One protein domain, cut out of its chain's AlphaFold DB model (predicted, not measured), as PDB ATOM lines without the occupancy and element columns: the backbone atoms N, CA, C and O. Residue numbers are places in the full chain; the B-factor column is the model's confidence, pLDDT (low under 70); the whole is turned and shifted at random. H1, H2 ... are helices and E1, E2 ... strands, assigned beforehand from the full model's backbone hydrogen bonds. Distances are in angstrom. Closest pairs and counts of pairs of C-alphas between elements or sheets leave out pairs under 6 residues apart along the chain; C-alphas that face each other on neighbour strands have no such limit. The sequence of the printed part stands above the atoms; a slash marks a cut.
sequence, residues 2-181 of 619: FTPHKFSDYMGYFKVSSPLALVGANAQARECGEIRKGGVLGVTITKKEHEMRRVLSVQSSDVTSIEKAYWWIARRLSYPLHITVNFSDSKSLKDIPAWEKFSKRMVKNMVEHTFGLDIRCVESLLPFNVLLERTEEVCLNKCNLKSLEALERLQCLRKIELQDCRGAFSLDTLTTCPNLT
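Overview. This is residues 2 to 181 of the 619 residues of an uncharacterized protein of Angomonas deanei (UniProt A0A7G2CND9). A six-stranded sheet, curled like part of a barrel, makes a wall with H6 and H7 covering one face over E3 to E5 and H4 on that same face. From E2 to E6 the chain winds in stacked turns, returning through H4 and H5, H6, H7 and residues 142 to 158, while H3 sits by E1 and H1, H2 and H8 stay off the sheet. The 180 printed residues run H1 H2 H3 E1 E2 H4 H5 E3 H6 E4 H7 E5 E6 H8; the sheet is mixed, in the order E1 to E6, and the class is mixed. It is compact, with a radius of gyration of the C-alphas of 17.2 A, yet elongated, spanning 54 by 34 by 30 A.

Arrangement. The twisted sheet holds E1, residues 43 to 48, E2, 51 to 59, E3, 81 to 87, E4, 113 to 120, E5, 135 to 141, and E6, 159 to 163. E1 and E2 form an antiparallel hairpin; N 46 and O 53 are 2.9 A apart. The other neighbours are parallel, with N 84 and O 56 at 2.8 A, N 116 and O 83 at 2.9 A, N 139 and O 117 at 2.8 A and N 161 and O 138 at 2.8 A, within hydrogen-bond range. H6, residues 90 to 108, runs along the strands over E3 and E4, at a height over the sheet of 9.5 A. H7, residues 126 to 132, touches H6 (Glu 100 and Leu 131, closest C-alphas, 6.3 A). H4, residues 60 to 68, touches H6 (Ser 60 and Asp 95, closest C-alphas, 6.0 A). H4, H6 and H7 make two layers with the sheet, helices on one face. E2, H4 H5, E3, then E3, H6, E4, and E4, H7, E5 are strand-helix-strand units, parallel neighbours joined through helices, with right-handed crossovers; H5, residues 70 to 73, only grazes the sheet. H3, residues 27 to 35, is on the same face, the C-alphas of Glu 34 and Thr 44 closest at 4.6 A. H2, residues 20 to 23, touches H3 only at the corner; H1, residues 8 to 11, and H8, residues 172 to 176, are not on the sheet. Every O i to N i+4 pair is within range in H3, against 3 of 5 in H4, 10 of 15 in H6, 1 of 3 in H7 and 0 of 1 in H8, where O i to N i+3 gives 3 of 4 in H7 and 2 of 2 in H8.

Along the chain. H6 measures 29.2 A, E2 24.5 A and E4 22.6 A. H1 begins at C-alpha 8, (72.561, 84.847, 95.918), and H8 ends at C-alpha 176, (110.652, 57.916, 103.597).

Size, cuts and confidence. The C-alphas of Ala 25 and Ala 168 are farthest apart, 54.5 A. The printed part has no cut; E5 to E6 is a long link. Mean pLDDT of the printed part is 83.5, under 70 for instance at residues 2 to 25.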
ATOM      1  N   PHE A   2      70.931  71.683  83.193       37.53
ATOM      2  CA  PHE A   2      71.423  72.424  84.354       37.53
ATOM      3  C   PHE A   2      70.251  72.745  85.282       37.53
ATOM      4  O   PHE A   2      69.279  73.355  84.847       37.53
ATOM      5  N   THR A   3      70.347  72.363  86.553       36.34
ATOM      6  CA  THR A   3      69.519  72.952  87.608       36.34
ATOM      7  C   THR A   3      69.873  74.436  87.736       36.34
ATOM      8  O   THR A   3      71.056  74.753  87.882       36.34
ATOM      9  N   PRO A   4      68.903  75.362  87.663       40.78
ATOM     10  CA  PRO A   4      69.171  76.778  87.865       40.78
ATOM     11  C   PRO A   4      69.574  77.009  89.325       40.78
ATOM     12  O   PRO A   4      68.774  76.835  90.242       40.78
ATOM     13  N   HIS A   5      70.835  77.374  89.546       52.50
ATOM     14  CA  HIS A   5      71.348  77.757  90.858       52.50
ATOM     15  C   HIS A   5      71.173  79.270  91.058       52.50
ATOM     16  O   HIS A   5      71.485  80.052  90.157       52.50
ATOM     17  N   LYS A   6      70.667  79.703  92.221       50.75
ATOM     18  CA  LYS A   6      70.486  81.130  92.520       50.75
ATOM     19  C   LYS A   6      71.835  81.780  92.823       50.75
ATOM     20  O   LYS A   6      72.576  81.327  93.687       50.75
ATOM     21  N   PHE A   7      72.129  82.885  92.140       49.97
ATOM     22  CA  PHE A   7      73.366  83.658  92.319       49.97
ATOM     23  C   PHE A   7      73.593  84.127  93.767       49.97
ATOM     24  O   PHE A   7      74.736  84.182  94.216       49.97
ATOM     25  N   SER A   8      72.520  84.415  94.512       54.09
ATOM     26  CA  SER A   8      72.561  84.847  95.918       54.09
ATOM     27  C   SER A   8      73.272  83.862  96.846       54.09
ATOM     28  O   SER A   8      73.884  84.283  97.823       54.09
ATOM     29  N   ASP A   9      73.242  82.568  96.525       55.31
ATOM     30  CA  ASP A   9      73.717  81.502  97.413       55.31
ATOM     31  C   ASP A   9      75.255  81.440  97.493       55.31
ATOM     32  O   ASP A   9      75.807  80.748  98.350       55.31
ATOM     33  N   TYR A  10      75.938  82.182  96.612       55.47
ATOM     34  CA  TYR A  10      77.395  82.206  96.456       55.47
ATOM     35  C   TYR A  10      78.027  83.555  96.836       55.47
ATOM     36  O   TYR A  10      79.225  83.620  97.115       55.47
ATOM     37  N   MET A  11      77.232  84.632  96.875       52.66
ATOM     38  CA  MET A  11      77.715  86.008  97.076       52.66
ATOM     39  C   MET A  11      78.242  86.274  98.494       52.66
ATOM     40  O   MET A  11      79.053  87.174  98.679       52.66
ATOM     41  N   GLY A  12      77.810  85.496  99.495       50.19
ATOM     42  CA  GLY A  12      78.237  85.677 100.889       50.19
ATOM     43  C   GLY A  12      79.673  85.228 101.181       50.19
ATOM     44  O   GLY A  12      80.271  85.700 102.142       50.19
ATOM     45  N   TYR A  13      80.235  84.333 100.359       53.28
ATOM     46  CA  TYR A  13      81.574  83.772 100.570       53.28
ATOM     47  C   TYR A  13      82.636  84.425  99.671       53.28
ATOM     48  O   TYR A  13      83.736  84.749 100.119       53.28
ATOM     49  N   PHE A  14      82.304  84.695  98.406       58.22
ATOM     50  CA  PHE A  14      83.228  85.318  97.461       58.22
ATOM     51  C   PHE A  14      83.057  86.837  97.484       58.22
ATOM     52  O   PHE A  14      82.129  87.376  96.891       58.22
ATOM     53  N   LYS A  15      83.971  87.532  98.173       51.03
ATOM     54  CA  LYS A  15      83.952  88.990  98.431       51.03
ATOM     55  C   LYS A  15      83.947  89.899  97.179       51.03
ATOM     56  O   LYS A  15      83.966  91.116  97.327       51.03
ATOM     57  N   VAL A  16      83.939  89.346  95.963       52.22
ATOM     58  CA  VAL A  16      83.938  90.089  94.691       52.22
ATOM     59  C   VAL A  16      82.853  89.521  93.776       52.22
ATOM     60  O   VAL A  16      82.716  88.302  93.654       52.22
ATOM     61  N   SER A  17      82.100  90.398  93.104       52.50
ATOM     62  CA  SER A  17      81.119  90.029  92.079       52.50
ATOM     63  C   SER A  17      81.799  89.253  90.944       52.50
ATOM     64  O   SER A  17      82.411  89.815  90.039       52.50
ATOM     65  N   SER A  18      81.717  87.923  90.997       53.09
ATOM     66  CA  SER A  18      82.243  87.064  89.936       53.09
ATOM     67  C   SER A  18      81.371  87.228  88.684       53.09
ATOM     68  O   SER A  18      80.150  87.080  88.787       53.09
ATOM     69  N   PRO A  19      81.932  87.465  87.485       54.12
ATOM     70  CA  PRO A  19      81.150  87.556  86.257       54.12
ATOM     71  C   PRO A  19      80.758  86.152  85.763       54.12
ATOM     72  O   PRO A  19      81.038  85.783  84.626       54.12
ATOM     73  N   LEU A  20      80.112  85.335  86.608       60.31
ATOM     74  CA  LEU A  20      79.740  83.942  86.303       60.31
ATOM     75  C   LEU A  20      78.929  83.831  84.998       60.31
ATOM     76  O   LEU A  20      79.046  82.827  84.301       60.31
ATOM     77  N   ALA A  21      78.171  84.873  84.633       56.66
ATOM     78  CA  ALA A  21      77.419  84.947  83.379       56.66
ATOM     79  C   ALA A  21      78.313  84.944  82.118       56.66
ATOM     80  O   ALA A  21      77.964  84.309  81.130       56.66
ATOM     81  N   LEU A  22      79.480  85.600  82.154       52.00
ATOM     82  CA  LEU A  22      80.434  85.646  81.031       52.00
ATOM     83  C   LEU A  22      81.355  84.424  81.018       52.00
ATOM     84  O   LEU A  22      81.729  83.907  79.969       52.00
ATOM     85  N   VAL A  23      81.711  83.951  82.207       56.38
ATOM     86  CA  VAL A  23      82.704  82.896  82.402       56.38
ATOM     87  C   VAL A  23      82.077  81.505  82.162       56.38
ATOM     88  O   VAL A  23      82.775  80.569  81.800       56.38
ATOM     89  N   GLY A  24      80.753  81.345  82.262       59.81
ATOM     90  CA  GLY A  24      80.047  80.094  81.943       59.81
ATOM     91  C   GLY A  24      79.896  79.764  80.449       59.81
ATOM     92  O   GLY A  24      79.450  78.663  80.129       59.81
ATOM     93  N   ALA A  25      80.256  80.681  79.541       59.91
ATOM     94  CA  ALA A  25      79.953  80.569  78.110       59.91
ATOM     95  C   ALA A  25      80.836  79.559  77.350       59.91
ATOM     96  O   ALA A  25      80.346  78.860  76.466       59.91
ATOM     97  N   ASN A  26      82.132  79.463  77.674       70.19
ATOM     98  CA  ASN A  26      83.062  78.502  77.064       70.19
ATOM     99  C   ASN A  26      84.324  78.280  77.933       70.19
ATOM    100  O   ASN A  26      84.508  78.914  78.971       70.19
ATOM    101  N   ALA A  27      85.195  77.335  77.553       69.88
ATOM    102  CA  ALA A  27      86.410  76.998  78.312       69.88
ATOM    103  C   ALA A  27      87.441  78.145  78.391       69.88
ATOM    104  O   ALA A  27      88.113  78.283  79.410       69.88
ATOM    105  N   GLN A  28      87.522  78.983  77.358       70.88
ATOM    106  CA  GLN A  28      88.473  80.092  77.277       70.88
ATOM    107  C   GLN A  28      88.062  81.262  78.183       70.88
ATOM    108  O   GLN A  28      88.883  81.796  78.920       70.88
ATOM    109  N   ALA A  29      86.770  81.599  78.227       70.19
ATOM    110  CA  ALA A  29      86.232  82.597  79.150       70.19
ATOM    111  C   ALA A  29      86.440  82.193  80.623       70.19
ATOM    112  O   ALA A  29      86.712  83.053  81.462       70.19
ATOM    113  N   ARG A  30      86.388  80.884  80.926       73.19
ATOM    114  CA  ARG A  30      86.759  80.317  82.238       73.19
ATOM    115  C   ARG A  30      88.199  80.572  82.605       73.19
ATOM    116  O   ARG A  30      88.466  81.063  83.698       73.19
ATOM    117  N   GLU A  31      89.104  80.280  81.688       72.38
ATOM    118  CA  GLU A  31      90.525  80.522  81.888       72.38
ATOM    119  C   GLU A  31      90.827  81.992  82.140       72.38
ATOM    120  O   GLU A  31      91.452  82.329  83.141       72.38
ATOM    121  N   CYS A  32      90.299  82.874  81.294       72.94
ATOM    122  CA  CYS A  32      90.463  84.310  81.470       72.94
ATOM    123  C   CYS A  32      89.866  84.808  82.795       72.94
ATOM    124  O   CYS A  32      90.372  85.774  83.357       72.94
ATOM    125  N   GLY A  33      88.805  84.168  83.295       74.25
ATOM    126  CA  GLY A  33      88.226  84.461  84.603       74.25
ATOM    127  C   GLY A  33      89.137  84.046  85.760       74.25
ATOM    128  O   GLY A  33      89.413  84.861  86.634       74.25
ATOM    129  N   GLU A  34      89.627  82.805  85.762       77.88
ATOM    130  CA  GLU A  34      90.473  82.274  86.844       77.88
ATOM    131  C   GLU A  34      91.899  82.872  86.836       77.88
ATOM    132  O   GLU A  34      92.549  82.895  87.874       77.88
ATOM    133  N   ILE A  35      92.387  83.419  85.714       77.88
ATOM    134  CA  ILE A  35      93.673  84.149  85.652       77.88
ATOM    135  C   ILE A  35      93.588  85.537  86.321       77.88
ATOM    136  O   ILE A  35      94.602  86.092  86.749       77.88
ATOM    137  N   ARG A  36      92.395  86.139  86.420       75.25
ATOM    138  CA  ARG A  36      92.240  87.478  87.010       75.25
ATOM    139  C   ARG A  36      92.517  87.468  88.512       75.25
ATOM    140  O   ARG A  36      92.252  86.500  89.219       75.25
ATOM    141  N   LYS A  37      92.973  88.614  89.026       66.56
ATOM    142  CA  LYS A  37      93.137  88.852  90.465       66.56
ATOM    143  C   LYS A  37      91.805  88.605  91.191       66.56
ATOM    144  O   LYS A  37      90.806  89.241  90.868       66.56
ATOM    145  N   GLY A  38      91.807  87.687  92.158       66.56
ATOM    146  CA  GLY A  38      90.610  87.255  92.896       66.56
ATOM    147  C   GLY A  38      89.881  86.042  92.299       66.56
ATOM    148  O   GLY A  38      89.058  85.445  92.990       66.56
ATOM    149  N   GLY A  39      90.223  85.638  91.071       74.94
ATOM    150  CA  GLY A  39      89.743  84.407  90.450       74.94
ATOM    151  C   GLY A  39      88.232  84.354  90.218       74.94
ATOM    152  O   GLY A  39      87.541  85.374  90.203       74.94
ATOM    153  N   VAL A  40      87.707  83.139  90.048       74.12
ATOM    154  CA  VAL A  40      86.262  82.872  89.964       74.12
ATOM    155  C   VAL A  40      85.896  81.897  91.062       74.12
ATOM    156  O   VAL A  40      86.460  80.807  91.128       74.12
ATOM    157  N   LEU A  41      84.965  82.297  91.934       73.88
ATOM    158  CA  LEU A  41      84.644  81.533  93.140       73.88
ATOM    159  C   LEU A  41      85.922  81.179  93.931       73.88
ATOM    160  O   LEU A  41      86.115  80.041  94.350       73.88
ATOM    161  N   GLY A  42      86.827  82.156  94.088       75.50
ATOM    162  CA  GLY A  42      88.078  82.007  94.841       75.50
ATOM    163  C   GLY A  42      89.132  81.111  94.183       75.50
ATOM    164  O   GLY A  42      90.241  81.019  94.704       75.50
ATOM    165  N   VAL A  43      88.822  80.482  93.043       82.44
ATOM    166  CA  VAL A  43      89.768  79.668  92.273       82.44
ATOM    167  C   VAL A  43      90.572  80.566  91.346       82.44
ATOM    168  O   VAL A  43      90.006  81.281  90.514       82.44
ATOM    169  N   THR A  44      91.893  80.490  91.464       84.50
ATOM    170  CA  THR A  44      92.838  81.233  90.626       84.50
ATOM    171  C   THR A  44      93.752  80.288  89.860       84.50
ATOM    172  O   THR A  44      94.139  79.245  90.377       84.50
ATOM    173  N   ILE A  45      94.113  80.636  88.628       82.56
ATOM    174  CA  ILE A  45      95.133  79.911  87.868       82.56
ATOM    175  C   ILE A  45      96.476  80.586  88.108       82.56
ATOM    176  O   ILE A  45      96.650  81.765  87.801       82.56
ATOM    177  N   THR A  46      97.427  79.833  88.650       83.31
ATOM    178  CA  THR A  46      98.773  80.327  88.952       83.31
ATOM    179  C   THR A  46      99.831  79.342  88.469       83.31
ATOM    180  O   THR A  46      99.564  78.150  88.310       83.31
ATOM    181  N   LYS A  47     101.036  79.847  88.197       77.19
ATOM    182  CA  LYS A  47     102.198  79.024  87.849       77.19
ATOM    183  C   LYS A  47     102.958  78.685  89.132       77.19
ATOM    184  O   LYS A  47     103.447  79.603  89.788       77.19
ATOM    185  N   LYS A  48     103.082  77.399  89.469       67.19
ATOM    186  CA  LYS A  48     103.846  76.904  90.629       67.19
ATOM    187  C   LYS A  48     104.811  75.816  90.151       67.19
ATOM    188  O   LYS A  48     104.395  74.936  89.413       67.19
ATOM    189  N   GLU A  49     106.098  75.928  90.493       61.66
ATOM    190  CA  GLU A  49     107.136  74.913  90.195       61.66
ATOM    191  C   GLU A  49     107.126  74.371  88.745       61.66
ATOM    192  O   GLU A  49     107.327  73.189  88.503       61.66
ATOM    193  N   HIS A  50     106.915  75.262  87.766       57.12
ATOM    194  CA  HIS A  50     106.847  74.980  86.319       57.12
ATOM    195  C   HIS A  50     105.542  74.376  85.773       57.12
ATOM    196  O   HIS A  50     105.440  74.204  84.560       57.12
ATOM    197  N   GLU A  51     104.512  74.189  86.598       81.25
ATOM    198  CA  GLU A  51     103.185  73.735  86.171       81.25
ATOM    199  C   GLU A  51     102.117  74.817  86.401       81.25
ATOM    200  O   GLU A  51     102.155  75.581  87.371       81.25
ATOM    201  N   MET A  52     101.154  74.911  85.487       84.50
ATOM    202  CA  MET A  52      99.969  75.744  85.676       84.50
ATOM    203  C   MET A  52      98.950  74.975  86.516       84.50
ATOM    204  O   MET A  52      98.562  73.866  86.157       84.50
ATOM    205  N   ARG A  53      98.497  75.567  87.621       87.00
ATOM    206  CA  ARG A  53      97.589  74.924  88.577       87.00
ATOM    207  C   ARG A  53      96.406  75.813  88.907       87.00
ATOM    208  O   ARG A  53      96.520  77.040  88.930       87.00
ATOM    209  N   ARG A  54      95.269  75.186  89.206       89.81
ATOM    210  CA  ARG A  54      94.102  75.863  89.787       89.81
ATOM    211  C   ARG A  54      94.250  75.829  91.298       89.81
ATOM    212  O   ARG A  54      94.259  74.752  91.874       89.81
ATOM    213  N   VAL A  55      94.370  76.984  91.933       89.50
ATOM    214  CA  VAL A  55      94.592  77.119  93.372       89.50
ATOM    215  C   VAL A  55      93.350  77.693  94.036       89.50
ATOM    216  O   VAL A  55      92.805  78.705  93.586       89.50
ATOM    217  N   LEU A  56      92.925  77.049  95.118       90.19
ATOM    218  CA  LEU A  56      91.832  77.477  95.982       90.19
ATOM    219  C   LEU A  56      92.339  77.510  97.429       90.19
ATOM    220  O   LEU A  56      92.723  76.471  97.949       90.19
ATOM    221  N   SER A  57      92.332  78.677  98.080       90.69
ATOM    222  CA  SER A  57      92.760  78.834  99.480       90.69
ATOM    223  C   SER A  57      91.576  79.199 100.365       90.69
ATOM    224  O   SER A  57      90.896  80.189 100.095       90.69
ATOM    225  N   VAL A  58      91.333  78.415 101.413       93.38
ATOM    226  CA  VAL A  58      90.081  78.447 102.189       93.38
ATOM    227  C   VAL A  58      90.313  78.096 103.661       93.38
ATOM    228  O   VAL A  58      91.324  77.488 104.013       93.38
ATOM    229  N   GLN A  59      89.379  78.475 104.532       93.31
ATOM    230  CA  GLN A  59      89.357  78.032 105.928       93.31
ATOM    231  C   GLN A  59      88.693  76.655 106.040       93.31
ATOM    232  O   GLN A  59      87.850  76.293 105.216       93.31
ATOM    233  N   SER A  60      89.025  75.893 107.084       94.44
ATOM    234  CA  SER A  60      88.427  74.572 107.332       94.44
ATOM    235  C   SER A  60      86.891  74.617 107.369       94.44
ATOM    236  O   SER A  60      86.233  73.737 106.813       94.44
ATOM    237  N   SER A  61      86.313  75.685 107.928       92.75
ATOM    238  CA  SER A  61      84.866  75.887 108.056       92.75
ATOM    239  C   SER A  61      84.137  76.062 106.719       92.75
ATOM    240  O   SER A  61      82.915  75.921 106.647       92.75
ATOM    241  N   ASP A  62      84.870  76.364 105.648       91.12
ATOM    242  CA  ASP A  62      84.298  76.747 104.358       91.12
ATOM    243  C   ASP A  62      83.847  75.551 103.517       91.12
ATOM    244  O   ASP A  62      83.228  75.733 102.467       91.12
ATOM    245  N   VAL A  63      84.102  74.323 103.979       90.31
ATOM    246  CA  VAL A  63      83.785  73.078 103.262       90.31
ATOM    247  C   VAL A  63      82.339  73.032 102.753       90.31
ATOM    248  O   VAL A  63      82.096  72.644 101.613       90.31
ATOM    249  N   THR A  64      81.374  73.525 103.535       86.81
ATOM    250  CA  THR A  64      79.954  73.566 103.137       86.81
ATOM    251  C   THR A  64      79.676  74.576 102.019       86.81
ATOM    252  O   THR A  64      78.868  74.316 101.124       86.81
ATOM    253  N   SER A  65      80.356  75.724 102.026       85.00
ATOM    254  CA  SER A  65      80.275  76.741 100.969       85.00
ATOM    255  C   SER A  65      80.921  76.242  99.677       85.00
ATOM    256  O   SER A  65      80.375  76.424  98.587       85.00
ATOM    257  N   ILE A  66      82.048  75.545  99.797       85.62
ATOM    258  CA  ILE A  66      82.788  74.953  98.679       85.62
ATOM    259  C   ILE A  66      81.993  73.812  98.047       85.62
ATOM    260  O   ILE A  66      81.933  73.710  96.822       85.62
ATOM    261  N   GLU A  67      81.296  73.001  98.846       85.38
ATOM    262  CA  GLU A  67      80.391  71.967  98.336       85.38
ATOM    263  C   GLU A  67      79.293  72.542  97.432       85.38
ATOM    264  O   GLU A  67      78.963  71.936  96.408       85.38
ATOM    265  N   LYS A  68      78.770  73.737  97.736       84.44
ATOM    266  CA  LYS A  68      77.810  74.429  96.856       84.44
ATOM    267  C   LYS A  68      78.451  74.841  95.529       84.44
ATOM    268  O   LYS A  68      77.774  74.846  94.499       84.44
ATOM    269  N   ALA A  69      79.744  75.164  95.539       83.00
ATOM    270  CA  ALA A  69      80.542  75.521  94.365       83.00
ATOM    271  C   ALA A  69      81.181  74.309  93.650       83.00
ATOM    272  O   ALA A  69      81.874  74.486  92.645       83.00
ATOM    273  N   TYR A  70      80.923  73.075  94.105       86.31
ATOM    274  CA  TYR A  70      81.532  71.845  93.577       86.31
ATOM    275  C   TYR A  70      81.439  71.727  92.050       86.31
ATOM    276  O   TYR A  70      82.391  71.333  91.381       86.31
ATOM    277  N   TRP A  71      80.295  72.116  91.484       83.38
ATOM    278  CA  TRP A  71      80.034  72.068  90.047       83.38
ATOM    279  C   TRP A  71      81.003  72.916  89.213       83.38
ATOM    280  O   TRP A  71      81.152  72.628  88.025       83.38
ATOM    281  N   TRP A  72      81.600  73.962  89.796       82.00
ATOM    282  CA  TRP A  72      82.616  74.818  89.177       82.00
ATOM    283  C   TRP A  72      84.013  74.235  89.370       82.00
ATOM    284  O   TRP A  72      84.800  74.126  88.429       82.00
ATOM    285  N   ILE A  73      84.295  73.805  90.599       83.12
ATOM    286  CA  ILE A  73      85.584  73.249  91.007       83.12
ATOM    287  C   ILE A  73      85.902  71.989  90.192       83.12
ATOM    288  O   ILE A  73      86.990  71.883  89.636       83.12
ATOM    289  N   ALA A  74      84.925  71.102  90.001       82.75
ATOM    290  CA  ALA A  74      85.072  69.847  89.263       82.75
ATOM    291  C   ALA A  74      85.095  69.997  87.725       82.75
ATOM    292  O   ALA A  74      85.219  69.011  87.008       82.75
ATOM    293  N   ARG A  75      84.908  71.209  87.179       74.56
ATOM    294  CA  ARG A  75      84.477  71.405  85.781       74.56
ATOM    295  C   ARG A  75      85.596  71.556  84.743       74.56
ATOM    296  O   ARG A  75      85.286  71.853  83.582       74.56
ATOM    297  N   ARG A  76      86.872  71.428  85.126       66.88
ATOM    298  CA  ARG A  76      88.022  71.664  84.234       66.88
ATOM    299  C   ARG A  76      89.185  70.710  84.530       66.88
ATOM    300  O   ARG A  76      89.587  70.612  85.679       66.88
ATOM    301  N   LEU A  77      89.713  70.076  83.476       64.69
ATOM    302  CA  LEU A  77      90.759  69.038  83.528       64.69
ATOM    303  C   LEU A  77      92.144  69.503  83.039       64.69
ATOM    304  O   LEU A  77      93.107  68.771  83.178       64.69
ATOM    305  N   SER A  78      92.261  70.691  82.435       75.25
ATOM    306  CA  SER A  78      93.520  71.127  81.800       75.25
ATOM    307  C   SER A  78      94.638  71.472  82.789       75.25
ATOM    308  O   SER A  78      95.795  71.496  82.392       75.25
ATOM    309  N   TYR A  79      94.282  71.775  84.039       83.25
ATOM    310  CA  TYR A  79      95.211  72.135  85.108       83.25
ATOM    311  C   TYR A  79      94.756  71.438  86.393       83.25
ATOM    312  O   TYR A  79      93.569  71.575  86.736       83.25
ATOM    313  N   PRO A  80      95.647  70.730  87.108       87.00
ATOM    314  CA  PRO A  80      95.282  70.049  88.338       87.00
ATOM    315  C   PRO A  80      94.847  71.057  89.408       87.00
ATOM    316  O   PRO A  80      95.289  72.214  89.439       87.00
ATOM    317  N   LEU A  81      93.924  70.620  90.266       90.94
ATOM    318  CA  LEU A  81      93.389  71.429  91.355       90.94
ATOM    319  C   LEU A  81      94.245  71.262  92.615       90.94
ATOM    320  O   LEU A  81      94.433  70.155  93.098       90.94
ATOM    321  N   HIS A  82      94.684  72.363  93.205       92.94
ATOM    322  CA  HIS A  82      95.355  72.384  94.495       92.94
ATOM    323  C   HIS A  82      94.510  73.178  95.492       92.94
ATOM    324  O   HIS A  82      94.196  74.351  95.260       92.94
ATOM    325  N   ILE A  83      94.116  72.540  96.591       94.12
ATOM    326  CA  ILE A  83      93.273  73.151  97.620       94.12
ATOM    327  C   ILE A  83      94.103  73.362  98.882       94.12
ATOM    328  O   ILE A  83      94.478  72.401  99.551       94.12
ATOM    329  N   THR A  84      94.355  74.618  99.233       95.12
ATOM    330  CA  THR A  84      94.992  74.986 100.495       95.12
ATOM    331  C   THR A  84      93.925  75.183 101.568       95.12
ATOM    332  O   THR A  84      93.092  76.085 101.456       95.12
ATOM    333  N   VAL A  85      93.944  74.350 102.605       96.62
ATOM    334  CA  VAL A  85      92.980  74.385 103.711       96.62
ATOM    335  C   VAL A  85      93.687  74.835 104.983       96.62
ATOM    336  O   VAL A  85      94.669  74.223 105.403       96.62
ATOM    337  N   ASN A  86      93.178  75.902 105.599       96.00
ATOM    338  CA  ASN A  86      93.684  76.433 106.860       96.00
ATOM    339  C   ASN A  86      92.859  75.914 108.049       96.00
ATOM    340  O   ASN A  86      91.667  76.204 108.177       96.00
ATOM    341  N   PHE A  87      93.525  75.170 108.924       95.94
ATOM    342  CA  PHE A  87      93.050  74.667 110.205       95.94
ATOM    343  C   PHE A  87      93.607  75.563 111.317       95.94
ATOM    344  O   PHE A  87      94.659  75.298 111.900       95.94
ATOM    345  N   SER A  88      92.903  76.670 111.570       89.69
ATOM    346  CA  SER A  88      93.399  77.792 112.382       89.69
ATOM    347  C   SER A  88      93.605  77.490 113.871       89.69
ATOM    348  O   SER A  88      94.370  78.196 114.529       89.69
ATOM    349  N   ASP A  89      92.908  76.495 114.421       86.94
ATOM    350  CA  ASP A  89      92.980  76.113 115.835       86.94
ATOM    351  C   ASP A  89      92.512  74.663 116.066       86.94
ATOM    352  O   ASP A  89      92.057  73.979 115.152       86.94
ATOM    353  N   SER A  90      92.545  74.185 117.310       83.44
ATOM    354  CA  SER A  90      92.065  72.840 117.651       83.44
ATOM    355  C   SER A  90      90.564  72.620 117.403       83.44
ATOM    356  O   SER A  90      90.136  71.477 117.236       83.44
ATOM    357  N   LYS A  91      89.740  73.677 117.325       87.50
ATOM    358  CA  LYS A  91      88.303  73.555 117.019       87.50
ATOM    359  C   LYS A  91      88.076  73.236 115.545       87.50
ATOM    360  O   LYS A  91      87.063  72.614 115.236       87.50
ATOM    361  N   SER A  92      88.998  73.621 114.663       90.56
ATOM    362  CA  SER A  92      88.955  73.299 113.229       90.56
ATOM    363  C   SER A  92      89.047  71.794 112.934       90.56
ATOM    364  O   SER A  92      88.590  71.340 111.885       90.56
ATOM    365  N   LEU A  93      89.539  70.985 113.885       89.50
ATOM    366  CA  LEU A  93      89.619  69.526 113.751       89.50
ATOM    367  C   LEU A  93      88.251  68.871 113.508       89.50
ATOM    368  O   LEU A  93      88.166  67.835 112.849       89.50
ATOM    369  N   LYS A  94      87.161  69.486 113.988       93.06
ATOM    370  CA  LYS A  94      85.792  68.989 113.768       93.06
ATOM    371  C   LYS A  94      85.370  69.016 112.294       93.06
ATOM    372  O   LYS A  94      84.434  68.311 111.925       93.06
ATOM    373  N   ASP A  95      86.035  69.826 111.468       94.94
ATOM    374  CA  ASP A  95      85.703  69.999 110.052       94.94
ATOM    375  C   ASP A  95      86.389  68.938 109.169       94.94
ATOM    376  O   ASP A  95      86.004  68.752 108.013       94.94
ATOM    377  N   ILE A  96      87.374  68.201 109.703       95.56
ATOM    378  CA  ILE A  96      88.143  67.187 108.962       95.56
ATOM    379  C   ILE A  96      87.241  66.131 108.300       95.56
ATOM    380  O   ILE A  96      87.397  65.918 107.095       95.56
ATOM    381  N   PRO A  97      86.248  65.514 108.980       96.31
ATOM    382  CA  PRO A  97      85.402  64.500 108.343       96.31
ATOM    383  C   PRO A  97      84.623  65.029 107.129       96.31
ATOM    384  O   PRO A  97      84.376  64.292 106.169       96.31
ATOM    385  N   ALA A  98      84.245  66.312 107.139       95.44
ATOM    386  CA  ALA A  98      83.588  66.944 106.000       95.44
ATOM    387  C   ALA A  98      84.562  67.117 104.823       95.44
ATOM    388  O   ALA A  98      84.202  66.818 103.682       95.44
ATOM    389  N   TRP A  99      85.810  67.508 105.094       96.44
ATOM    390  CA  TRP A  99      86.871  67.583 104.086       96.44
ATOM    391  C   TRP A  99      87.240  66.220 103.501       96.44
ATOM    392  O   TRP A  99      87.402  66.097 102.287       96.44
ATOM    393  N   GLU A 100      87.296  65.169 104.319       96.38
ATOM    394  CA  GLU A 100      87.508  63.805 103.828       96.38
ATOM    395  C   GLU A 100      86.380  63.355 102.898       96.38
ATOM    396  O   GLU A 100      86.627  62.778 101.837       96.38
ATOM    397  N   LYS A 101      85.124  63.626 103.274       95.31
ATOM    398  CA  LYS A 101      83.956  63.316 102.441       95.31
ATOM    399  C   LYS A 101      84.006  64.081 101.118       95.31
ATOM    400  O   LYS A 101      83.714  63.504 100.066       95.31
ATOM    401  N   PHE A 102      84.404  65.350 101.163       94.38
ATOM    402  CA  PHE A 102      84.591  66.187  99.984       94.38
ATOM    403  C   PHE A 102      85.682  65.631  99.055       94.38
ATOM    404  O   PHE A 102      85.434  65.447  97.861       94.38
ATOM    405  N   SER A 103      86.844  65.265  99.608       94.69
ATOM    406  CA  SER A 103      87.944  64.603  98.892       94.69
ATOM    407  C   SER A 103      87.490  63.298  98.228       94.69
ATOM    408  O   SER A 103      87.584  63.145  97.008       94.69
ATOM    409  N   LYS A 104      86.858  62.393  98.989       94.56
ATOM    410  CA  LYS A 104      86.321  61.115  98.481       94.56
ATOM    411  C   LYS A 104      85.325  61.323  97.334       94.56
ATOM    412  O   LYS A 104      85.336  60.568  96.360       94.56
ATOM    413  N   ARG A 105      84.487  62.366  97.395       93.56
ATOM    414  CA  ARG A 105      83.569  62.737  96.303       93.56
ATOM    415  C   ARG A 105      84.311  63.229  95.058       93.56
ATOM    416  O   ARG A 105      83.898  62.883  93.952       93.56
ATOM    417  N   MET A 106      85.372  64.020  95.211       91.38
ATOM    418  CA  MET A 106      86.215  64.449  94.089       91.38
ATOM    419  C   MET A 106      86.887  63.257  93.408       91.38
ATOM    420  O   MET A 106      86.788  63.143  92.189       91.38
ATOM    421  N   VAL A 107      87.465  62.334  94.187       91.88
ATOM    422  CA  VAL A 107      88.048  61.087  93.659       91.88
ATOM    423  C   VAL A 107      87.002  60.276  92.894       91.88
ATOM    424  O   VAL A 107      87.237  59.906  91.748       91.88
ATOM    425  N   LYS A 108      85.814  60.066  93.478       93.25
ATOM    426  CA  LYS A 108      84.711  59.326  92.836       93.25
ATOM    427  C   LYS A 108      84.301  59.915  91.482       93.25
ATOM    428  O   LYS A 108      83.880  59.180  90.597       93.25
ATOM    429  N   ASN A 109      84.416  61.230  91.329       90.25
ATOM    430  CA  ASN A 109      84.053  61.946  90.111       90.25
ATOM    431  C   ASN A 109      85.262  62.233  89.201       90.25
ATOM    432  O   ASN A 109      85.149  63.073  88.310       90.25
ATOM    433  N   MET A 110      86.397  61.555  89.415       89.12
ATOM    434  CA  MET A 110      87.615  61.664  88.602       89.12
ATOM    435  C   MET A 110      88.171  63.096  88.518       89.12
ATOM    436  O   MET A 110      88.721  63.506  87.498       89.12
ATOM    437  N   VAL A 111      88.021  63.874  89.593       89.06
ATOM    438  CA  VAL A 111      88.605  65.215  89.699       89.06
ATOM    439  C   VAL A 111      89.997  65.085  90.305       89.06
ATOM    440  O   VAL A 111      90.136  64.803  91.499       89.06
ATOM    441  N   GLU A 112      91.028  65.291  89.487       89.56
ATOM    442  CA  GLU A 112      92.407  65.350  89.959       89.56
ATOM    443  C   GLU A 112      92.595  66.545  90.893       89.56
ATOM    444  O   GLU A 112      92.326  67.694  90.533       89.56
ATOM    445  N   HIS A 113      93.020  66.250  92.118       92.38
ATOM    446  CA  HIS A 113      93.283  67.263  93.123       92.38
ATOM    447  C   HIS A 113      94.360  66.830  94.116       92.38
ATOM    448  O   HIS A 113      94.526  65.630  94.385       92.38
ATOM    449  N   THR A 114      95.014  67.830  94.696       95.12
ATOM    450  CA  THR A 114      95.940  67.727  95.824       95.12
ATOM    451  C   THR A 114      95.594  68.752  96.900       95.12
ATOM    452  O   THR A 114      94.837  69.703  96.664       95.12
ATOM    453  N   PHE A 115      96.141  68.554  98.095       96.88
ATOM    454  CA  PHE A 115      95.963  69.454  99.228       96.88
ATOM    455  C   PHE A 115      97.260  70.168  99.613       96.88
ATOM    456  O   PHE A 115      98.358  69.625  99.482       96.88
ATOM    457  N   GLY A 116      97.104  71.383 100.131       97.19
ATOM    458  CA  GLY A 116      98.060  72.034 101.017       97.19
ATOM    459  C   GLY A 116      97.393  72.234 102.377       97.19
ATOM    460  O   GLY A 116      96.287  72.768 102.439       97.19
ATOM    461  N   LEU A 117      98.007  71.783 103.462       97.81
ATOM    462  CA  LEU A 117      97.415  71.851 104.798       97.81
ATOM    463  C   LEU A 117      98.209  72.845 105.658       97.81
ATOM    464  O   LEU A 117      99.363  72.576 105.975       97.81
ATOM    465  N   ASP A 118      97.598  73.973 106.040       96.69
ATOM    466  CA  ASP A 118      98.109  74.876 107.094       96.69
ATOM    467  C   ASP A 118      97.420  74.478 108.399       96.69
ATOM    468  O   ASP A 118      96.217  74.682 108.555       96.69
ATOM    469  N   ILE A 119      98.160  73.836 109.297       96.19
ATOM    470  CA  ILE A 119      97.653  73.235 110.527       96.19
ATOM    471  C   ILE A 119      98.262  73.963 111.716       96.19
ATOM    472  O   ILE A 119      99.486  74.042 111.850       96.19
ATOM    473  N   ARG A 120      97.413  74.461 112.620       94.88
ATOM    474  CA  ARG A 120      97.860  75.238 113.778       94.88
ATOM    475  C   ARG A 120      97.406  74.651 115.101       94.88
ATOM    476  O   ARG A 120      96.269  74.207 115.235       94.88
ATOM    477  N   CYS A 121      98.278  74.727 116.105       92.31
ATOM    478  CA  CYS A 121      97.942  74.426 117.501       92.31
ATOM    479  C   CYS A 121      97.360  73.011 117.723       92.31
ATOM    480  O   CYS A 121      96.432  72.843 118.515       92.31
ATOM    481  N   VAL A 122      97.888  71.996 117.025       92.00
ATOM    482  CA  VAL A 122      97.480  70.585 117.190       92.00
ATOM    483  C   VAL A 122      98.544  69.759 117.916       92.00
ATOM    484  O   VAL A 122      99.730  70.084 117.871       92.00
ATOM    485  N   GLU A 123      98.117  68.665 118.551       91.50
ATOM    486  CA  GLU A 123      98.997  67.729 119.276       91.50
ATOM    487  C   GLU A 123      99.273  66.420 118.514       91.50
ATOM    488  O   GLU A 123     100.171  65.655 118.868       91.50
ATOM    489  N   SER A 124      98.503  66.142 117.459       92.44
ATOM    490  CA  SER A 124      98.623  64.927 116.652       92.44
ATOM    491  C   SER A 124      98.194  65.177 115.210       92.44
ATOM    492  O   SER A 124      97.219  65.888 114.961       92.44
ATOM    493  N   LEU A 125      98.910  64.552 114.271       94.31
ATOM    494  CA  LEU A 125      98.580  64.549 112.846       94.31
ATOM    495  C   LEU A 125      97.679  63.375 112.435       94.31
ATOM    496  O   LEU A 125      97.156  63.388 111.327       94.31
ATOM    497  N   LEU A 126      97.428  62.408 113.328       93.50
ATOM    498  CA  LEU A 126      96.582  61.240 113.040       93.50
ATOM    499  C   LEU A 126      95.188  61.588 112.487       93.50
ATOM    500  O   LEU A 126      94.738  60.892 111.577       93.50
ATOM    501  N   PRO A 127      94.500  62.655 112.954       94.38
ATOM    502  CA  PRO A 127      93.216  63.043 112.372       94.38
ATOM    503  C   PRO A 127      93.294  63.377 110.877       94.38
ATOM    504  O   PRO A 127      92.285  63.297 110.196       94.38
ATOM    505  N   PHE A 128      94.467  63.739 110.352       95.50
ATOM    506  CA  PHE A 128      94.639  64.188 108.972       95.50
ATOM    507  C   PHE A 128      95.019  63.068 107.995       95.50
ATOM    508  O   PHE A 128      95.132  63.360 106.806       95.50
ATOM    509  N   ASN A 129      95.194  61.814 108.439       93.88
ATOM    510  CA  ASN A 129      95.742  60.715 107.624       93.88
ATOM    511  C   ASN A 129      95.111  60.601 106.224       93.88
ATOM    512  O   ASN A 129      95.825  60.535 105.229       93.88
ATOM    513  N   VAL A 130      93.778  60.655 106.126       93.94
ATOM    514  CA  VAL A 130      93.063  60.533 104.841       93.94
ATOM    515  C   VAL A 130      93.326  61.724 103.915       93.94
ATOM    516  O   VAL A 130      93.386  61.568 102.698       93.94
ATOM    517  N   LEU A 131      93.458  62.933 104.466       96.25
ATOM    518  CA  LEU A 131      93.785  64.120 103.674       96.25
ATOM    519  C   LEU A 131      95.257  64.094 103.242       96.25
ATOM    520  O   LEU A 131      95.552  64.406 102.090       96.25
ATOM    521  N   LEU A 132      96.149  63.665 104.144       96.56
ATOM    522  CA  LEU A 132      97.596  63.584 103.938       96.56
ATOM    523  C   LEU A 132      97.996  62.712 102.742       96.56
ATOM    524  O   LEU A 132      98.938  63.070 102.040       96.56
ATOM    525  N   GLU A 133      97.247  61.649 102.428       94.62
ATOM    526  CA  GLU A 133      97.489  60.793 101.250       94.62
ATOM    527  C   GLU A 133      97.561  61.567  99.918       94.62
ATOM    528  O   GLU A 133      98.247  61.147  98.982       94.62
ATOM    529  N   ARG A 134      96.869  62.711  99.820       95.50
ATOM    530  CA  ARG A 134      96.854  63.585  98.632       95.50
ATOM    531  C   ARG A 134      97.458  64.964  98.903       95.50
ATOM    532  O   ARG A 134      97.245  65.889  98.118       95.50
ATOM    533  N   THR A 135      98.179  65.127 100.007       97.12
ATOM    534  CA  THR A 135      98.780  66.405 100.389       97.12
ATOM    535  C   THR A 135     100.168  66.548  99.783       97.12
ATOM    536  O   THR A 135     101.023  65.684  99.947       97.12
ATOM    537  N   GLU A 136     100.397  67.665  99.097       95.88
ATOM    538  CA  GLU A 136     101.716  68.038  98.578       95.88
ATOM    539  C   GLU A 136     102.471  68.975  99.524       95.88
ATOM    540  O   GLU A 136     103.701  69.000  99.508       95.88
ATOM    541  N   GLU A 137     101.754  69.736 100.354       96.25
ATOM    542  CA  GLU A 137     102.337  70.770 101.214       96.25
ATOM    543  C   GLU A 137     101.749  70.692 102.618       96.25
ATOM    544  O   GLU A 137     100.531  70.729 102.789       96.25
ATOM    545  N   VAL A 138     102.610  70.606 103.626       97.75
ATOM    546  CA  VAL A 138     102.209  70.616 105.035       97.75
ATOM    547  C   VAL A 138     102.920  71.763 105.740       97.75
ATOM    548  O   VAL A 138     104.144  71.773 105.834       97.75
ATOM    549  N   CYS A 139     102.157  72.715 106.262       96.88
ATOM    550  CA  CYS A 139     102.646  73.793 107.112       96.88
ATOM    551  C   CYS A 139     102.099  73.570 108.524       96.88
ATOM    552  O   CYS A 139     100.890  73.611 108.731       96.88
ATOM    553  N   LEU A 140     102.975  73.322 109.493       95.50
ATOM    554  CA  LEU A 140     102.628  73.133 110.900       95.50
ATOM    555  C   LEU A 140     103.074  74.367 111.680       95.50
ATOM    556  O   LEU A 140     104.241  74.750 111.618       95.50
ATOM    557  N   ASN A 141     102.161  75.002 112.413       93.56
ATOM    558  CA  ASN A 141     102.447  76.221 113.169       93.56
ATOM    559  C   ASN A 141     102.016  76.077 114.632       93.56
ATOM    560  O   ASN A 141     100.849  75.797 114.922       93.56
ATOM    561  N   LYS A 142     102.945  76.294 115.571       91.31
ATOM    562  CA  LYS A 142     102.686  76.197 117.022       91.31
ATOM    563  C   LYS A 142     102.084  74.846 117.436       91.31
ATOM    564  O   LYS A 142     101.275  74.774 118.359       91.31
ATOM    565  N   CYS A 143     102.440  73.771 116.737       91.25
ATOM    566  CA  CYS A 143     101.974  72.419 117.041       91.25
ATOM    567  C   CYS A 143     102.836  71.789 118.145       91.25
ATOM    568  O   CYS A 143     104.049  71.980 118.165       91.25
ATOM    569  N   ASN A 144     102.226  71.019 119.050       91.25
ATOM    570  CA  ASN A 144     102.923  70.293 120.117       91.25
ATOM    571  C   ASN A 144     102.877  68.782 119.842       91.25
ATOM    572  O   ASN A 144     102.105  68.047 120.457       91.25
ATOM    573  N   LEU A 145     103.635  68.341 118.841       90.19
ATOM    574  CA  LEU A 145     103.508  67.012 118.252       90.19
ATOM    575  C   LEU A 145     104.339  65.977 119.007       90.19
ATOM    576  O   LEU A 145     105.500  66.204 119.340       90.19
ATOM    577  N   LYS A 146     103.762  64.793 119.214       89.31
ATOM    578  CA  LYS A 146     104.505  63.642 119.751       89.31
ATOM    579  C   LYS A 146     105.260  62.864 118.673       89.31
ATOM    580  O   LYS A 146     106.292  62.286 118.970       89.31
ATOM    581  N   SER A 147     104.739  62.834 117.446       90.69
ATOM    582  CA  SER A 147     105.309  62.078 116.328       90.69
ATOM    583  C   SER A 147     104.904  62.701 114.987       90.69
ATOM    584  O   SER A 147     103.860  63.355 114.892       90.69
ATOM    585  N   LEU A 148     105.734  62.479 113.962       93.25
ATOM    586  CA  LEU A 148     105.477  62.806 112.555       93.25
ATOM    587  C   LEU A 148     105.166  61.554 111.708       93.25
ATOM    588  O   LEU A 148     105.121  61.650 110.489       93.25
ATOM    589  N   GLU A 149     104.908  60.392 112.320       93.06
ATOM    590  CA  GLU A 149     104.617  59.120 111.618       93.06
ATOM    591  C   GLU A 149     103.482  59.208 110.591       93.06
ATOM    592  O   GLU A 149     103.510  58.516 109.580       93.06
ATOM    593  N   ALA A 150     102.507  60.100 110.791       93.94
ATOM    594  CA  ALA A 150     101.443  60.345 109.814       93.94
ATOM    595  C   ALA A 150     101.962  60.847 108.449       93.94
ATOM    596  O   ALA A 150     101.228  60.824 107.464       93.94
ATOM    597  N   LEU A 151     103.209  61.329 108.395       95.12
ATOM    598  CA  LEU A 151     103.876  61.790 107.181       95.12
ATOM    599  C   LEU A 151     104.710  60.698 106.499       95.12
ATOM    600  O   LEU A 151     105.254  60.946 105.428       95.12
ATOM    601  N   GLU A 152     104.829  59.502 107.081       93.31
ATOM    602  CA  GLU A 152     105.658  58.435 106.519       93.31
ATOM    603  C   GLU A 152     105.133  57.988 105.137       93.31
ATOM    604  O   GLU A 152     103.934  57.789 104.935       93.31
ATOM    605  N   ARG A 153     106.043  57.800 104.170       93.88
ATOM    606  CA  ARG A 153     105.786  57.259 102.816       93.88
ATOM    607  C   ARG A 153     104.757  58.029 101.980       93.88
ATOM    608  O   ARG A 153     104.255  57.489 100.986       93.88
ATOM    609  N   LEU A 154     104.461  59.285 102.323       95.31
ATOM    610  CA  LEU A 154     103.536  60.112 101.549       95.31
ATOM    611  C   LEU A 154     104.094  60.387 100.147       95.31
ATOM    612  O   LEU A 154     105.057  61.129  99.964       95.31
ATOM    613  N   GLN A 155     103.451  59.803  99.135       94.50
ATOM    614  CA  GLN A 155     103.895  59.889  97.738       94.50
ATOM    615  C   GLN A 155     103.735  61.292  97.151       94.50
ATOM    616  O   GLN A 155     104.498  61.680  96.269       94.50
ATOM    617  N   CYS A 156     102.750  62.053  97.629       94.88
ATOM    618  CA  CYS A 156     102.472  63.395  97.129       94.88
ATOM    619  C   CYS A 156     103.306  64.473  97.828       94.88
ATOM    620  O   CYS A 156     103.450  65.550  97.262       94.88
ATOM    621  N   LEU A 157     103.849  64.221  99.026       96.94
ATOM    622  CA  LEU A 157     104.454  65.270  99.846       96.94
ATOM    623  C   LEU A 157     105.718  65.833  99.180       96.94
ATOM    624  O   LEU A 157     106.700  65.121  98.984       96.94
ATOM    625  N   ARG A 158     105.688  67.129  98.858       96.12
ATOM    626  CA  ARG A 158     106.789  67.883  98.238       96.12
ATOM    627  C   ARG A 158     107.415  68.883  99.189       96.12
ATOM    628  O   ARG A 158     108.612  69.153  99.077       96.12
ATOM    629  N   LYS A 159     106.619  69.430 100.108       96.88
ATOM    630  CA  LYS A 159     107.026  70.517 100.989       96.88
ATOM    631  C   LYS A 159     106.519  70.313 102.408       96.88
ATOM    632  O   LYS A 159     105.334  70.051 102.616       96.88
ATOM    633  N   ILE A 160     107.401  70.537 103.374       97.19
ATOM    634  CA  ILE A 160     107.047  70.633 104.787       97.19
ATOM    635  C   ILE A 160     107.649  71.885 105.425       97.19
ATOM    636  O   ILE A 160     108.820  72.204 105.212       97.19
ATOM    637  N   GLU A 161     106.844  72.588 106.217       96.69
ATOM    638  CA  GLU A 161     107.268  73.712 107.049       96.69
ATOM    639  C   GLU A 161     106.842  73.473 108.499       96.69
ATOM    640  O   GLU A 161     105.662  73.263 108.770       96.69
ATOM    641  N   LEU A 162     107.790  73.520 109.436       94.62
ATOM    642  CA  LEU A 162     107.550  73.400 110.874       94.62
ATOM    643  C   LEU A 162     107.913  74.723 111.554       94.62
ATOM    644  O   LEU A 162     109.084  75.001 111.793       94.62
ATOM    645  N   GLN A 163     106.919  75.545 111.874       91.81
ATOM    646  CA  GLN A 163     107.112  76.829 112.547       91.81
ATOM    647  C   GLN A 163     106.692  76.739 114.013       91.81
ATOM    648  O   GLN A 163     105.556  76.378 114.321       91.81
ATOM    649  N   ASP A 164     107.599  77.091 114.925       86.62
ATOM    650  CA  ASP A 164     107.355  77.106 116.375       86.62
ATOM    651  C   ASP A 164     106.761  75.788 116.912       86.62
ATOM    652  O   ASP A 164     105.994  75.774 117.879       86.62
ATOM    653  N   CYS A 165     107.085  74.669 116.261       87.81
ATOM    654  CA  CYS A 165     106.615  73.352 116.661       87.81
ATOM    655  C   CYS A 165     107.450  72.830 117.834       87.81
ATOM    656  O   CYS A 165     108.673  72.953 117.852       87.81
ATOM    657  N   ARG A 166     106.781  72.245 118.826       83.75
ATOM    658  CA  ARG A 166     107.386  71.660 120.028       83.75
ATOM    659  C   ARG A 166     107.033  70.179 120.126       83.75
ATOM    660  O   ARG A 166     106.085  69.723 119.492       83.75
ATOM    661  N   GLY A 167     107.788  69.450 120.940       79.88
ATOM    662  CA  GLY A 167     107.544  68.042 121.243       79.88
ATOM    663  C   GLY A 167     108.707  67.128 120.858       79.88
ATOM    664  O   GLY A 167     109.736  67.575 120.359       79.88
ATOM    665  N   ALA A 168     108.558  65.838 121.150       75.44
ATOM    666  CA  ALA A 168     109.608  64.830 121.008       75.44
ATOM    667  C   ALA A 168     109.475  64.039 119.694       75.44
ATOM    668  O   ALA A 168     109.478  62.814 119.710       75.44
ATOM    669  N   PHE A 169     109.327  64.730 118.562       82.62
ATOM    670  CA  PHE A 169     109.268  64.080 117.250       82.62
ATOM    671  C   PHE A 169     110.655  63.988 116.592       82.62
ATOM    672  O   PHE A 169     111.550  64.782 116.891       82.62
ATOM    673  N   SER A 170     110.817  63.007 115.698       87.19
ATOM    674  CA  SER A 170     111.986  62.860 114.819       87.19
ATOM    675  C   SER A 170     111.632  63.246 113.380       87.19
ATOM    676  O   SER A 170     110.505  63.017 112.926       87.19
ATOM    677  N   LEU A 171     112.607  63.804 112.660       90.62
ATOM    678  CA  LEU A 171     112.504  64.100 111.232       90.62
ATOM    679  C   LEU A 171     112.814  62.880 110.350       90.62
ATOM    680  O   LEU A 171     112.591  62.949 109.146       90.62
ATOM    681  N   ASP A 172     113.232  61.746 110.925       90.69
ATOM    682  CA  ASP A 172     113.551  60.519 110.171       90.69
ATOM    683  C   ASP A 172     112.379  60.042 109.308       90.69
ATOM    684  O   ASP A 172     112.568  59.500 108.222       90.69
ATOM    685  N   THR A 173     111.148  60.303 109.750       90.50
ATOM    686  CA  THR A 173     109.920  60.014 108.992       90.50
ATOM    687  C   THR A 173     109.920  60.662 107.606       90.50
ATOM    688  O   THR A 173     109.450  60.056 106.640       90.50
ATOM    689  N   LEU A 174     110.518  61.849 107.466       92.62
ATOM    690  CA  LEU A 174     110.611  62.580 106.203       92.62
ATOM    691  C   LEU A 174     111.531  61.887 105.194       92.62
ATOM    692  O   LEU A 174     111.327  62.040 103.991       92.62
ATOM    693  N   THR A 175     112.484  61.070 105.656       92.88
ATOM    694  CA  THR A 175     113.400  60.317 104.778       92.88
ATOM    695  C   THR A 175     112.689  59.279 103.915       92.88
ATOM    696  O   THR A 175     113.191  58.874 102.871       92.88
ATOM    697  N   THR A 176     111.480  58.888 104.316       94.19
ATOM    698  CA  THR A 176     110.652  57.916 103.597       94.19
ATOM    699  C   THR A 176     109.790  58.543 102.495       94.19
ATOM    700  O   THR A 176     109.138  57.813 101.746       94.19
ATOM    701  N   CYS A 177     109.751  59.878 102.390       94.94
ATOM    702  CA  CYS A 177     108.945  60.604 101.407       94.94
ATOM    703  C   CYS A 177     109.727  60.783 100.092       94.94
ATOM    704  O   CYS A 177     110.616  61.634 100.028       94.94
ATOM    705  N   PRO A 178     109.397  60.047  99.013       92.62
ATOM    706  CA  PRO A 178     110.249  59.980  97.822       92.62
ATOM    707  C   PRO A 178     110.279  61.271  96.993       92.62
ATOM    708  O   PRO A 178     111.218  61.493  96.235       92.62
ATOM    709  N   ASN A 179     109.248  62.112  97.110       94.25
ATOM    710  CA  ASN A 179     109.092  63.337  96.321       94.25
ATOM    711  C   ASN A 179     109.307  64.616  97.143       94.25
ATOM    712  O   ASN A 179     109.001  65.709  96.661       94.25
ATOM    713  N   LEU A 180     109.830  64.495  98.368       96.75
ATOM    714  CA  LEU A 180     110.098  65.637  99.230       96.75
ATOM    715  C   LEU A 180     111.245  66.468  98.644       96.75
ATOM    716  O   LEU A 180     112.349  65.970  98.441       96.75
ATOM    717  N   THR A 181     110.981  67.744  98.371       97.12
ATOM    718  CA  THR A 181     111.940  68.671  97.743       97.12
ATOM    719  C   THR A 181     112.221  69.902  98.596       97.12
ATOM    720  O   THR A 181     113.263  70.531  98.422       97.12
TER     721      THR A 181